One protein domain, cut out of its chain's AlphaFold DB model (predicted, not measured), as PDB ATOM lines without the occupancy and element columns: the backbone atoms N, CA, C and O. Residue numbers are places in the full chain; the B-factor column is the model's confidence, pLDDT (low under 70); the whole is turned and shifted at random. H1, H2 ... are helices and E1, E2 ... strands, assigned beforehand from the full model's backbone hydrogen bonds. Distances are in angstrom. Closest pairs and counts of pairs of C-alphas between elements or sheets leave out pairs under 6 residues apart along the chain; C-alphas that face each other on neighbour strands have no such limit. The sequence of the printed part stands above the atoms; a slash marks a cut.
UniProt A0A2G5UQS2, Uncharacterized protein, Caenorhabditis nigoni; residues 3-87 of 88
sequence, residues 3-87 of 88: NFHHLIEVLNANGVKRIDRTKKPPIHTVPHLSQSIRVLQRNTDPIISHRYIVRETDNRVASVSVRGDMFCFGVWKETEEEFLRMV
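What this domain is: This is residues 3 to 87 of the 88 residues of an uncharacterized protein of Caenorhabditis nigoni (UniProt A0A2G5UQS2). A small three-stranded sheet, the long hairpin of E2 and E3 with short E1 at one edge, has short H2 over one end; H1 grazes it, and a long loop, residues 14 to 50, reaches far from it at Ile 37. Of 85 printed residues under half, 38, are in named elements, ordered H1, E1, E2, E3, H2, mixed helices and strands. It is only just compact, close to loose, radius of gyration of the C-alphas 14.3 A, spanning 42 by 33 by 29 A.

Where its parts are: H1, residues 3 to 13, begins at C-alpha 3 (-3.288, -23.832, 9.624) and measures 15.7 A. E1 is residues 51 to 54, E2 residues 60 to 67, 23.0 A, and E3 residues 70 to 79, 25.5 A. H2, residues 80 to 84, ends at C-alpha 84 (-29.484, -24.366, 23.729).

How they stand to each other: H1 only grazes the sheet, with residues 7 to 11. E1, E2 and E3 form a meander, each strand antiparallel to the one before; N 53 and O 62, and N 63 and O 74, are 2.9 A apart. E3 bends by 58 degrees at residue 76. H2 is only just over E2, with 3 C-alphas on it, height 7.5 A. In H1 and H2 every O i to N i+4 pair is within hydrogen-bond range.

The domain as a whole: The farthest C-alphas, His 5 and Ile 37, are 42.8 A apart. The printed part has no cut; the link H1 to E1 is long. Residues 3 and 34 to 40 have pLDDT under 70.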
ATOM      1  N   ASN A   3      -2.203 -22.871   9.366       62.16
ATOM      2  CA  ASN A   3      -3.288 -23.832   9.624       62.16
ATOM      3  C   ASN A   3      -4.571 -23.201  10.199       62.16
ATOM      4  O   ASN A   3      -5.644 -23.788  10.110       62.16
ATOM      5  N   PHE A   4      -4.481 -22.008  10.793       71.00
ATOM      6  CA  PHE A   4      -5.624 -21.373  11.459       71.00
ATOM      7  C   PHE A   4      -6.647 -20.800  10.467       71.00
ATOM      8  O   PHE A   4      -7.845 -20.846  10.734       71.00
ATOM      9  N   HIS A   5      -6.184 -20.305   9.315       77.31
ATOM     10  CA  HIS A   5      -7.050 -19.746   8.275       77.31
ATOM     11  C   HIS A   5      -7.931 -20.831   7.646       77.31
ATOM     12  O   HIS A   5      -9.153 -20.709   7.643       77.31
ATOM     13  N   HIS A   6      -7.321 -21.946   7.240       83.56
ATOM     14  CA  HIS A   6      -8.040 -23.085   6.663       83.56
ATOM     15  C   HIS A   6      -9.055 -23.700   7.627       83.56
ATOM     16  O   HIS A   6     -10.143 -24.092   7.217       83.56
ATOM     17  N   LEU A   7      -8.749 -23.735   8.928       83.81
ATOM     18  CA  LEU A   7      -9.718 -24.184   9.924       83.81
ATOM     19  C   LEU A   7     -10.952 -23.273   9.963       83.81
ATOM     20  O   LEU A   7     -12.071 -23.768  10.042       83.81
ATOM     21  N   ILE A   8     -10.771 -21.951   9.917       86.25
ATOM     22  CA  ILE A   8     -11.900 -21.012   9.904       86.25
ATOM     23  C   ILE A   8     -12.746 -21.198   8.642       86.25
ATOM     24  O   ILE A   8     -13.969 -21.249   8.752       86.25
ATOM     25  N   GLU A   9     -12.117 -21.349   7.476       89.19
ATOM     26  CA  GLU A   9     -12.814 -21.606   6.208       89.19
ATOM     27  C   GLU A   9     -13.671 -22.870   6.288       89.19
ATOM     28  O   GLU A   9     -14.862 -22.821   5.993       89.19
ATOM     29  N   VAL A  10     -13.099 -23.978   6.772       88.31
ATOM     30  CA  VAL A  10     -13.823 -25.244   6.940       88.31
ATOM     31  C   VAL A  10     -14.988 -25.086   7.917       88.31
ATOM     32  O   VAL A  10     -16.096 -25.521   7.617       88.31
ATOM     33  N   LEU A  11     -14.785 -24.449   9.073       89.75
ATOM     34  CA  LEU A  11     -15.862 -24.268  10.052       89.75
ATOM     35  C   LEU A  11     -17.004 -23.405   9.486       89.75
ATOM     36  O   LEU A  11     -18.172 -23.740   9.673       89.75
ATOM     37  N   ASN A  12     -16.677 -22.331   8.767       90.56
ATOM     38  CA  ASN A  12     -17.675 -21.451   8.161       90.56
ATOM     39  C   ASN A  12     -18.428 -22.149   7.021       90.56
ATOM     40  O   ASN A  12     -19.652 -22.061   6.962       90.56
ATOM     41  N   ALA A  13     -17.722 -22.886   6.157       92.19
ATOM     42  CA  ALA A  13     -18.318 -23.631   5.048       92.19
ATOM     43  C   ALA A  13     -19.292 -24.727   5.517       92.19
ATOM     44  O   ALA A  13     -20.216 -25.074   4.791       92.19
ATOM     45  N   ASN A  14     -19.109 -25.246   6.735       89.44
ATOM     46  CA  ASN A  14     -19.971 -26.270   7.333       89.44
ATOM     47  C   ASN A  14     -21.058 -25.694   8.263       89.44
ATOM     48  O   ASN A  14     -21.663 -26.442   9.031       89.44
ATOM     49  N   GLY A  15     -21.291 -24.376   8.247       92.56
ATOM     50  CA  GLY A  15     -22.369 -23.758   9.026       92.56
ATOM     51  C   GLY A  15     -22.196 -23.887  10.543       92.56
ATOM     52  O   GLY A  15     -23.182 -23.965  11.277       92.56
ATOM     53  N   VAL A  16     -20.952 -23.932  11.034       95.69
ATOM     54  CA  VAL A  16     -20.672 -24.067  12.469       95.69
ATOM     55  C   VAL A  16     -21.161 -22.834  13.225       95.69
ATOM     56  O   VAL A  16     -20.671 -21.719  13.037       95.69
ATOM     57  N   LYS A  17     -22.086 -23.061  14.153       97.06
ATOM     58  CA  LYS A  17     -22.622 -22.065  15.078       97.06
ATOM     59  C   LYS A  17     -21.770 -21.983  16.342       97.06
ATOM     60  O   LYS A  17     -20.974 -22.879  16.651       97.06
ATOM     61  N   ARG A  18     -21.911 -20.875  17.074       96.19
ATOM     62  CA  ARG A  18     -21.170 -20.618  18.315       96.19
ATOM     63  C   ARG A  18     -22.102 -20.284  19.468       96.19
ATOM     64  O   ARG A  18     -22.906 -19.367  19.366       96.19
ATOM     65  N   ILE A  19     -21.917 -20.994  20.574       97.44
ATOM     66  CA  ILE A  19     -22.396 -20.600  21.897       97.44
ATOM     67  C   ILE A  19     -21.557 -19.403  22.358       97.44
ATOM     68  O   ILE A  19     -20.360 -19.317  22.054       97.44
ATOM     69  N   ASP A  20     -22.180 -18.486  23.096       96.50
ATOM     70  CA  ASP A  20     -21.490 -17.369  23.735       96.50
ATOM     71  C   ASP A  20     -20.261 -17.864  24.526       96.50
ATOM     72  O   ASP A  20     -20.291 -18.905  25.186       96.50
ATOM     73  N   ARG A  21     -19.141 -17.138  24.436       95.06
ATOM     74  CA  ARG A  21     -17.877 -17.529  25.081       95.06
ATOM     75  C   ARG A  21     -17.923 -17.441  26.607       95.06
ATOM     76  O   ARG A  21     -17.079 -18.049  27.254       95.06
ATOM     77  N   THR A  22     -18.851 -16.667  27.159       96.81
ATOM     78  CA  THR A  22     -19.059 -16.487  28.601       96.81
ATOM     79  C   THR A  22     -19.934 -17.579  29.210       96.81
ATOM     80  O   THR A  22     -19.936 -17.754  30.425       96.81
ATOM     81  N   LYS A  23     -20.655 -18.322  28.368       97.00
ATOM     82  CA  LYS A  23     -21.582 -19.380  28.763       97.00
ATOM     83  C   LYS A  23     -20.896 -20.732  28.845       97.00
ATOM     84  O   LYS A  23     -20.005 -21.021  28.051       97.00
ATOM     85  N   LYS A  24     -21.321 -21.596  29.759       97.62
ATOM     86  CA  LYS A  24     -20.786 -22.957  29.846       97.62
ATOM     87  C   LYS A  24     -21.558 -23.864  28.878       97.62
ATOM     88  O   LYS A  24     -22.777 -23.988  28.999       97.62
ATOM     89  N   PRO A  25     -20.881 -24.495  27.902       97.56
ATOM     90  CA  PRO A  25     -21.553 -25.348  26.934       97.56
ATOM     91  C   PRO A  25     -21.932 -26.707  27.550       97.56
ATOM     92  O   PRO A  25     -21.284 -27.155  28.503       97.56
ATOM     93  N   PRO A  26     -22.912 -27.412  26.958       97.75
ATOM     94  CA  PRO A  26     -23.252 -28.774  27.344       97.75
ATOM     95  C   PRO A  26     -22.048 -29.723  27.248       97.75
ATOM     96  O   PRO A  26     -21.254 -29.659  26.304       97.75
ATOM     97  N   ILE A  27     -21.927 -30.619  28.229       97.06
ATOM     98  CA  ILE A  27     -20.845 -31.608  28.319       97.06
ATOM     99  C   ILE A  27     -21.332 -32.922  27.712       97.06
ATOM    100  O   ILE A  27     -22.206 -33.579  28.275       97.06
ATOM    101  N   HIS A  28     -20.758 -33.326  26.579       96.19
ATOM    102  CA  HIS A  28     -21.096 -34.603  25.949       96.19
ATOM    103  C   HIS A  28     -20.162 -35.712  26.433       96.19
ATOM    104  O   HIS A  28     -18.943 -35.590  26.323       96.19
ATOM    105  N   THR A  29     -20.737 -36.792  26.959       93.62
ATOM    106  CA  THR A  29     -20.033 -38.040  27.295       93.62
ATOM    107  C   THR A  29     -20.945 -39.217  26.979       93.62
ATOM    108  O   THR A  29     -22.159 -39.124  27.164       93.62
ATOM    109  N   VAL A  30     -20.378 -40.331  26.520       90.19
ATOM    110  CA  VAL A  30     -21.121 -41.584  26.315       90.19
ATOM    111  C   VAL A  30     -20.404 -42.744  26.997       90.19
ATOM    112  O   VAL A  30     -19.189 -42.664  27.183       90.19
ATOM    113  N   PRO A  31     -21.105 -43.825  27.371       88.75
ATOM    114  CA  PRO A  31     -20.458 -45.010  27.918       88.75
ATOM    115  C   PRO A  31     -19.403 -45.577  26.965       88.75
ATOM    116  O   PRO A  31     -19.619 -45.670  25.755       88.75
ATOM    117  N   HIS A  32     -18.263 -45.983  27.514       82.31
ATOM    118  CA  HIS A  32     -17.214 -46.628  26.741       82.31
ATOM    119  C   HIS A  32     -17.658 -48.051  26.369       82.31
ATOM    120  O   HIS A  32     -17.939 -48.870  27.243       82.31
ATOM    121  N   LEU A  33     -17.717 -48.369  25.072       73.88
ATOM    122  CA  LEU A  33     -18.158 -49.693  24.608       73.88
ATOM    123  C   LEU A  33     -17.139 -50.802  24.907       73.88
ATOM    124  O   LEU A  33     -17.510 -51.975  24.956       73.88
ATOM    125  N   SER A  34     -15.860 -50.468  25.133       67.25
ATOM    126  CA  SER A  34     -14.891 -51.485  25.545       67.25
ATOM    127  C   SER A  34     -15.142 -51.899  26.996       67.25
ATOM    128  O   SER A  34     -14.758 -51.198  27.931       67.25
ATOM    129  N   GLN A  35     -15.711 -53.085  27.180       57.31
ATOM    130  CA  GLN A  35     -15.891 -53.736  28.481       57.31
ATOM    131  C   GLN A  35     -14.582 -54.317  29.046       57.31
ATOM    132  O   GLN A  35     -14.605 -55.176  29.926       57.31
ATOM    133  N   SER A  36     -13.413 -53.917  28.529       63.22
ATOM    134  CA  SER A  36     -12.159 -54.423  29.073       63.22
ATOM    135  C   SER A  36     -11.978 -53.883  30.491       63.22
ATOM    136  O   SER A  36     -11.987 -52.672  30.695       63.22
ATOM    137  N   ILE A  37     -11.736 -54.786  31.445       56.34
ATOM    138  CA  ILE A  37     -11.487 -54.506  32.873       56.34
ATOM    139  C   ILE A  37     -10.356 -53.471  33.082       56.34
ATOM    140  O   ILE A  37     -10.249 -52.857  34.139       56.34
ATOM    141  N   ARG A  38      -9.520 -53.242  32.060       58.81
ATOM    142  CA  ARG A  38      -8.411 -52.277  32.067       58.81
ATOM    143  C   ARG A  38      -8.825 -50.822  31.834       58.81
ATOM    144  O   ARG A  38      -8.013 -49.937  32.087       58.81
ATOM    145  N   VAL A  39     -10.042 -50.553  31.362       61.09
ATOM    146  CA  VAL A  39     -10.525 -49.180  31.180       61.09
ATOM    147  C   VAL A  39     -11.238 -48.757  32.462       61.09
ATOM    148  O   VAL A  39     -12.399 -49.083  32.687       61.09
ATOM    149  N   LEU A  40     -10.519 -48.033  33.326       65.38
ATOM    150  CA  LEU A  40     -11.079 -47.448  34.555       65.38
ATOM    151  C   LEU A  40     -12.217 -46.451  34.256       65.38
ATOM    152  O   LEU A  40     -13.064 -46.180  35.107       65.38
ATOM    153  N   GLN A  41     -12.223 -45.888  33.048       70.56
ATOM    154  CA  GLN A  41     -13.098 -44.800  32.641       70.56
ATOM    155  C   GLN A  41     -14.378 -45.346  32.000       70.56
ATOM    156  O   GLN A  41     -14.388 -45.830  30.873       70.56
ATOM    157  N   ARG A  42     -15.491 -45.274  32.739       79.75
ATOM    158  CA  ARG A  42     -16.789 -45.795  32.273       79.75
ATOM    159  C   ARG A  42     -17.356 -45.039  31.070       79.75
ATOM    160  O   ARG A  42     -18.155 -45.611  30.335       79.75
ATOM    161  N   ASN A  43     -16.944 -43.788  30.875       86.56
ATOM    162  CA  ASN A  43     -17.402 -42.915  29.800       86.56
ATOM    163  C   ASN A  43     -16.225 -42.445  28.942       86.56
ATOM    164  O   ASN A  43     -15.083 -42.427  29.402       86.56
ATOM    165  N   THR A  44     -16.523 -42.026  27.715       87.44
ATOM    166  CA  THR A  44     -15.592 -41.313  26.839       87.44
ATOM    167  C   THR A  44     -15.097 -40.028  27.491       87.44
ATOM    168  O   THR A  44     -15.786 -39.437  28.330       87.44
ATOM    169  N   ASP A  45     -13.936 -39.550  27.046       87.94
ATOM    170  CA  ASP A  45     -13.481 -38.214  27.409       87.94
ATOM    171  C   ASP A  45     -14.534 -37.163  27.017       87.94
ATOM    172  O   ASP A  45     -15.142 -37.261  25.943       87.94
ATOM    173  N   PRO A  46     -14.791 -36.173  27.888       92.56
ATOM    174  CA  PRO A  46     -15.854 -35.210  27.671       92.56
ATOM    175  C   PRO A  46     -15.557 -34.298  26.484       92.56
ATOM    176  O   PRO A  46     -14.492 -33.680  26.393       92.56
ATOM    177  N   ILE A  47     -16.552 -34.127  25.616       94.88
ATOM    178  CA  ILE A  47     -16.536 -33.092  24.585       94.88
ATOM    179  C   ILE A  47     -17.244 -31.864  25.148       94.88
ATOM    180  O   ILE A  47     -18.464 -31.827  25.297       94.88
ATOM    181  N   ILE A  48     -16.437 -30.847  25.447       95.19
ATOM    182  CA  ILE A  48     -16.871 -29.529  25.910       95.19
ATOM    183  C   ILE A  48     -16.495 -28.542  24.808       95.19
ATOM    184  O   ILE A  48     -15.309 -28.279  24.585       95.19
ATOM    185  N   SER A  49     -17.487 -28.044  24.070       95.81
ATOM    186  CA  SER A  49     -17.250 -27.141  22.943       95.81
ATOM    187  C   SER A  49     -18.315 -26.063  22.840       95.81
ATOM    188  O   SER A  49     -19.505 -26.346  22.909       95.81
ATOM    189  N   HIS A  50     -17.874 -24.832  22.584       96.75
ATOM    190  CA  HIS A  50     -18.756 -23.726  22.208       96.75
ATOM    191  C   HIS A  50     -19.147 -23.762  20.729       96.75
ATOM    192  O   HIS A  50     -19.882 -22.895  20.277       96.75
ATOM    193  N   ARG A  51     -18.608 -24.692  19.939       96.62
ATOM    194  CA  ARG A  51     -18.912 -24.821  18.513       96.62
ATOM    195  C   ARG A  51     -19.836 -26.002  18.312       96.62
ATOM    196  O   ARG A  51     -19.553 -27.086  18.824       96.62
ATOM    197  N   TYR A  52     -20.891 -25.800  17.541       97.75
ATOM    198  CA  TYR A  52     -21.841 -26.853  17.226       97.75
ATOM    199  C   TYR A  52     -22.377 -26.708  15.802       97.75
ATOM    200  O   TYR A  52     -22.297 -25.635  15.206       97.75
ATOM    201  N   ILE A  53     -22.898 -27.797  15.254       97.38
ATOM    202  CA  ILE A  53     -23.605 -27.833  13.971       97.38
ATOM    203  C   ILE A  53     -25.014 -28.367  14.194       97.38
ATOM    204  O   ILE A  53     -25.235 -29.167  15.104       97.38
ATOM    205  N   VAL A  54     -25.946 -27.934  13.352       98.06
ATOM    206  CA  VAL A  54     -27.328 -28.417  13.344       98.06
ATOM    207  C   VAL A  54     -27.530 -29.209  12.068       98.06
ATOM    208  O   VAL A  54     -27.282 -28.706  10.975       98.06
ATOM    209  N   ARG A  55     -27.951 -30.462  12.204       96.00
ATOM    210  CA  ARG A  55     -28.242 -31.320  11.065       96.00
ATOM    211  C   ARG A  55     -29.590 -30.929  10.471       96.00
ATOM    212  O   ARG A  55     -30.616 -31.071  11.126       96.00
ATOM    213  N   GLU A  56     -29.591 -30.504   9.213       96.19
ATOM    214  CA  GLU A  56     -30.792 -29.993   8.534       96.19
ATOM    215  C   GLU A  56     -31.939 -31.009   8.461       96.19
ATOM    216  O   GLU A  56     -33.103 -30.636   8.557       96.19
ATOM    217  N   THR A  57     -31.627 -32.300   8.336       97.19
ATOM    218  CA  THR A  57     -32.637 -33.343   8.101       97.19
ATOM    219  C   THR A  57     -33.565 -33.591   9.287       97.19
ATOM    220  O   THR A  57     -34.668 -34.091   9.094       97.19
ATOM    221  N   ASP A  58     -33.117 -33.317  10.516       97.44
ATOM    222  CA  ASP A  58     -33.902 -33.592  11.729       97.44
ATOM    223  C   ASP A  58     -33.592 -32.668  12.918       97.44
ATOM    224  O   ASP A  58     -33.932 -32.982  14.058       97.44
ATOM    225  N   ASN A  59     -32.952 -31.527  12.655       98.06
ATOM    226  CA  ASN A  59     -32.647 -30.472  13.619       98.06
ATOM    227  C   ASN A  59     -31.767 -30.898  14.810       98.06
ATOM    228  O   ASN A  59     -31.698 -30.182  15.807       98.06
ATOM    229  N   ARG A  60     -31.084 -32.048  14.735       98.00
ATOM    230  CA  ARG A  60     -30.212 -32.521  15.821       98.00
ATOM    231  C   ARG A  60     -28.876 -31.807  15.848       98.00
ATOM    232  O   ARG A  60     -28.342 -31.416  14.811       98.00
ATOM    233  N   VAL A  61     -28.300 -31.706  17.038       98.38
ATOM    234  CA  VAL A  61     -27.034 -31.004  17.251       98.38
ATOM    235  C   VAL A  61     -25.848 -31.960  17.322       98.38
ATOM    236  O   VAL A  61     -25.932 -33.042  17.901       98.38
ATOM    237  N   ALA A  62     -24.698 -31.528  16.804       97.81
ATOM    238  CA  ALA A  62     -23.408 -32.081  17.198       97.81
ATOM    239  C   ALA A  62     -22.480 -30.979  17.725       97.81
ATOM    240  O   ALA A  62     -22.242 -29.986  17.039       97.81
ATOM    241  N   SER A  63     -21.923 -31.166  18.924       97.69
ATOM    242  CA  SER A  63     -20.813 -30.344  19.423       97.69
ATOM    243  C   SER A  63     -19.542 -30.718  18.666       97.69
ATOM    244  O   SER A  63     -19.237 -31.901  18.563       97.69
ATOM    245  N   VAL A  64     -18.774 -29.743  18.174       95.44
ATOM    246  CA  VAL A  64     -17.579 -29.966  17.337       95.44
ATOM    247  C   VAL A  64     -16.343 -29.390  18.016       95.44
ATOM    248  O   VAL A  64     -16.322 -28.219  18.389       95.44
ATOM    249  N   SER A  65     -15.282 -30.178  18.155       92.38
ATOM    250  CA  SER A  65     -14.005 -29.761  18.732       92.38
ATOM    251  C   SER A  65     -12.868 -30.103  17.778       92.38
ATOM    252  O   SER A  65     -12.722 -31.248  17.368       92.38
ATOM    253  N   VAL A  66     -12.028 -29.114  17.478       88.31
ATOM    254  CA  VAL A  66     -10.791 -29.306  16.711       88.31
ATOM    255  C   VAL A  66      -9.620 -28.964  17.615       88.31
ATOM    256  O   VAL A  66      -9.539 -27.837  18.113       88.31
ATOM    257  N   ARG A  67      -8.749 -29.940  17.867       83.31
ATOM    258  CA  ARG A  67      -7.581 -29.811  18.749       83.31
ATOM    259  C   ARG A  67      -6.373 -30.414  18.047       83.31
ATOM    260  O   ARG A  67      -6.318 -31.622  17.873       83.31
ATOM    261  N   GLY A  68      -5.418 -29.573  17.653       83.44
ATOM    262  CA  GLY A  68      -4.287 -30.024  16.840       83.44
ATOM    263  C   GLY A  68      -4.771 -30.601  15.509       83.44
ATOM    264  O   GLY A  68      -5.425 -29.900  14.738       83.44
ATOM    265  N   ASP A  69      -4.461 -31.870  15.278       82.75
ATOM    266  CA  ASP A  69      -4.875 -32.697  14.142       82.75
ATOM    267  C   ASP A  69      -6.141 -33.534  14.416       82.75
ATOM    268  O   ASP A  69      -6.660 -34.187  13.511       82.75
ATOM    269  N   MET A  70      -6.683 -33.494  15.638       87.06
ATOM    270  CA  MET A  70      -7.884 -34.238  16.009       87.06
ATOM    271  C   MET A  70      -9.160 -33.441  15.729       87.06
ATOM    272  O   MET A  70      -9.329 -32.304  16.189       87.06
ATOM    273  N   PHE A  71     -10.102 -34.091  15.045       88.19
ATOM    274  CA  PHE A  71     -11.484 -33.649  14.883       88.19
ATOM    275  C   PHE A  71     -12.406 -34.568  15.689       88.19
ATOM    276  O   PHE A  71     -12.541 -35.750  15.378       88.19
ATOM    277  N   CYS A  72     -13.049 -34.025  16.723       91.94
ATOM    278  CA  CYS A  72     -13.952 -34.763  17.604       91.94
ATOM    279  C   CYS A  72     -15.346 -34.143  17.566       91.94
ATOM    280  O   CYS A  72     -15.482 -32.916  17.551       91.94
ATOM    281  N   PHE A  73     -16.385 -34.974  17.627       94.69
ATOM    282  CA  PHE A  73     -17.755 -34.492  17.729       94.69
ATOM    283  C   PHE A  73     -18.615 -35.367  18.639       94.69
ATOM    284  O   PHE A  73     -18.443 -36.582  18.701       94.69
ATOM    285  N   GLY A  74     -19.530 -34.720  19.359       95.50
ATOM    286  CA  GLY A  74     -20.510 -35.364  20.228       95.50
ATOM    287  C   GLY A  74     -21.908 -35.085  19.701       95.50
ATOM    288  O   GLY A  74     -22.295 -33.922  19.609       95.50
ATOM    289  N   VAL A  75     -22.634 -36.134  19.314       96.50
ATOM    290  CA  VAL A  75     -23.982 -36.018  18.739       96.50
ATOM    291  C   VAL A  75     -25.026 -36.087  19.845       96.50
ATOM    292  O   VAL A  75     -25.016 -37.006  20.668       96.50
ATOM    293  N   TRP A  76     -25.936 -35.126  19.828       97.75
ATOM    294  CA  TRP A  76     -27.045 -34.985  20.758       97.75
ATOM    295  C   TRP A  76     -28.323 -35.572  20.153       97.75
ATOM    296  O   TRP A  76     -28.497 -35.617  18.930       97.75
ATOM    297  N   LYS A  77     -29.223 -36.059  21.010       97.69
ATOM    298  CA  LYS A  77     -30.582 -36.444  20.584       97.69
ATOM    299  C   LYS A  77     -31.493 -35.217  20.488       97.69
ATOM    300  O   LYS A  77     -32.506 -35.269  19.803       97.69
ATOM    301  N   GLU A  78     -31.101 -34.162  21.187       98.25
ATOM    302  CA  GLU A  78     -31.759 -32.880  21.318       98.25
ATOM    303  C   GLU A  78     -31.756 -32.118  19.991       98.25
ATOM    304  O   GLU A  78     -30.774 -32.119  19.235       98.25
ATOM    305  N   THR A  79     -32.871 -31.438  19.744       98.56
ATOM    306  CA  THR A  79     -32.968 -30.386  18.733       98.56
ATOM    307  C   THR A  79     -32.082 -29.192  19.096       98.56
ATOM    308  O   THR A  79     -31.632 -29.073  20.236       98.56
ATOM    309  N   GLU A  80     -31.853 -28.260  18.165       98.56
ATOM    310  CA  GLU A  80     -31.099 -27.035  18.482       98.56
ATOM    311  C   GLU A  80     -31.689 -26.268  19.672       98.56
ATOM    312  O   GLU A  80     -30.953 -25.856  20.565       98.56
ATOM    313  N   GLU A  81     -33.011 -26.110  19.721       98.50
ATOM    314  CA  GLU A  81     -33.671 -25.377  20.802       98.50
ATOM    315  C   GLU A  81     -33.472 -26.063  22.163       98.50
ATOM    316  O   GLU A  81     -33.135 -25.418  23.155       98.50
ATOM    317  N   GLU A  82     -33.642 -27.385  22.215       98.62
ATOM    318  CA  GLU A  82     -33.428 -28.176  23.430       98.62
ATOM    319  C   GLU A  82     -31.967 -28.152  23.878       98.62
ATOM    320  O   GLU A  82     -31.699 -27.972  25.063       98.62
ATOM    321  N   PHE A  83     -31.033 -28.269  22.938       98.50
ATOM    322  CA  PHE A  83     -29.605 -28.178  23.212       98.50
ATOM    323  C   PHE A  83     -29.224 -26.808  23.787       98.50
ATOM    324  O   PHE A  83     -28.478 -26.728  24.761       98.50
ATOM    325  N   LEU A  84     -29.763 -25.716  23.236       98.25
ATOM    326  CA  LEU A  84     -29.484 -24.366  23.729       98.25
ATOM    327  C   LEU A  84     -30.063 -24.113  25.127       98.25
ATOM    328  O   LEU A  84     -29.480 -23.340  25.884       98.25
ATOM    329  N   ARG A  85     -31.141 -24.808  25.520       98.38
ATOM    330  CA  ARG A  85     -31.648 -24.784  26.906       98.38
ATOM    331  C   ARG A  85     -30.700 -25.435  27.919       98.38
ATOM    332  O   ARG A  85     -30.854 -25.196  29.111       98.38
ATOM    333  N   MET A  86     -29.743 -26.246  27.471       97.62
ATOM    334  CA  MET A  86     -28.751 -26.898  28.336       97.62
ATOM    335  C   MET A  86     -27.505 -26.033  28.589       97.62
ATOM    336  O   MET A  86     -26.633 -26.436  29.356       97.62
ATOM    337  N   VAL A  87     -27.380 -24.886  27.917       97.50
ATOM    338  CA  VAL A  87     -26.269 -23.940  28.091       97.50
ATOM    339  C   VAL A  87     -26.465 -23.154  29.396       97.50
ATOM    340  O   VAL A  87     -27.539 -22.593  29.608       97.50
TER     341      VAL A  87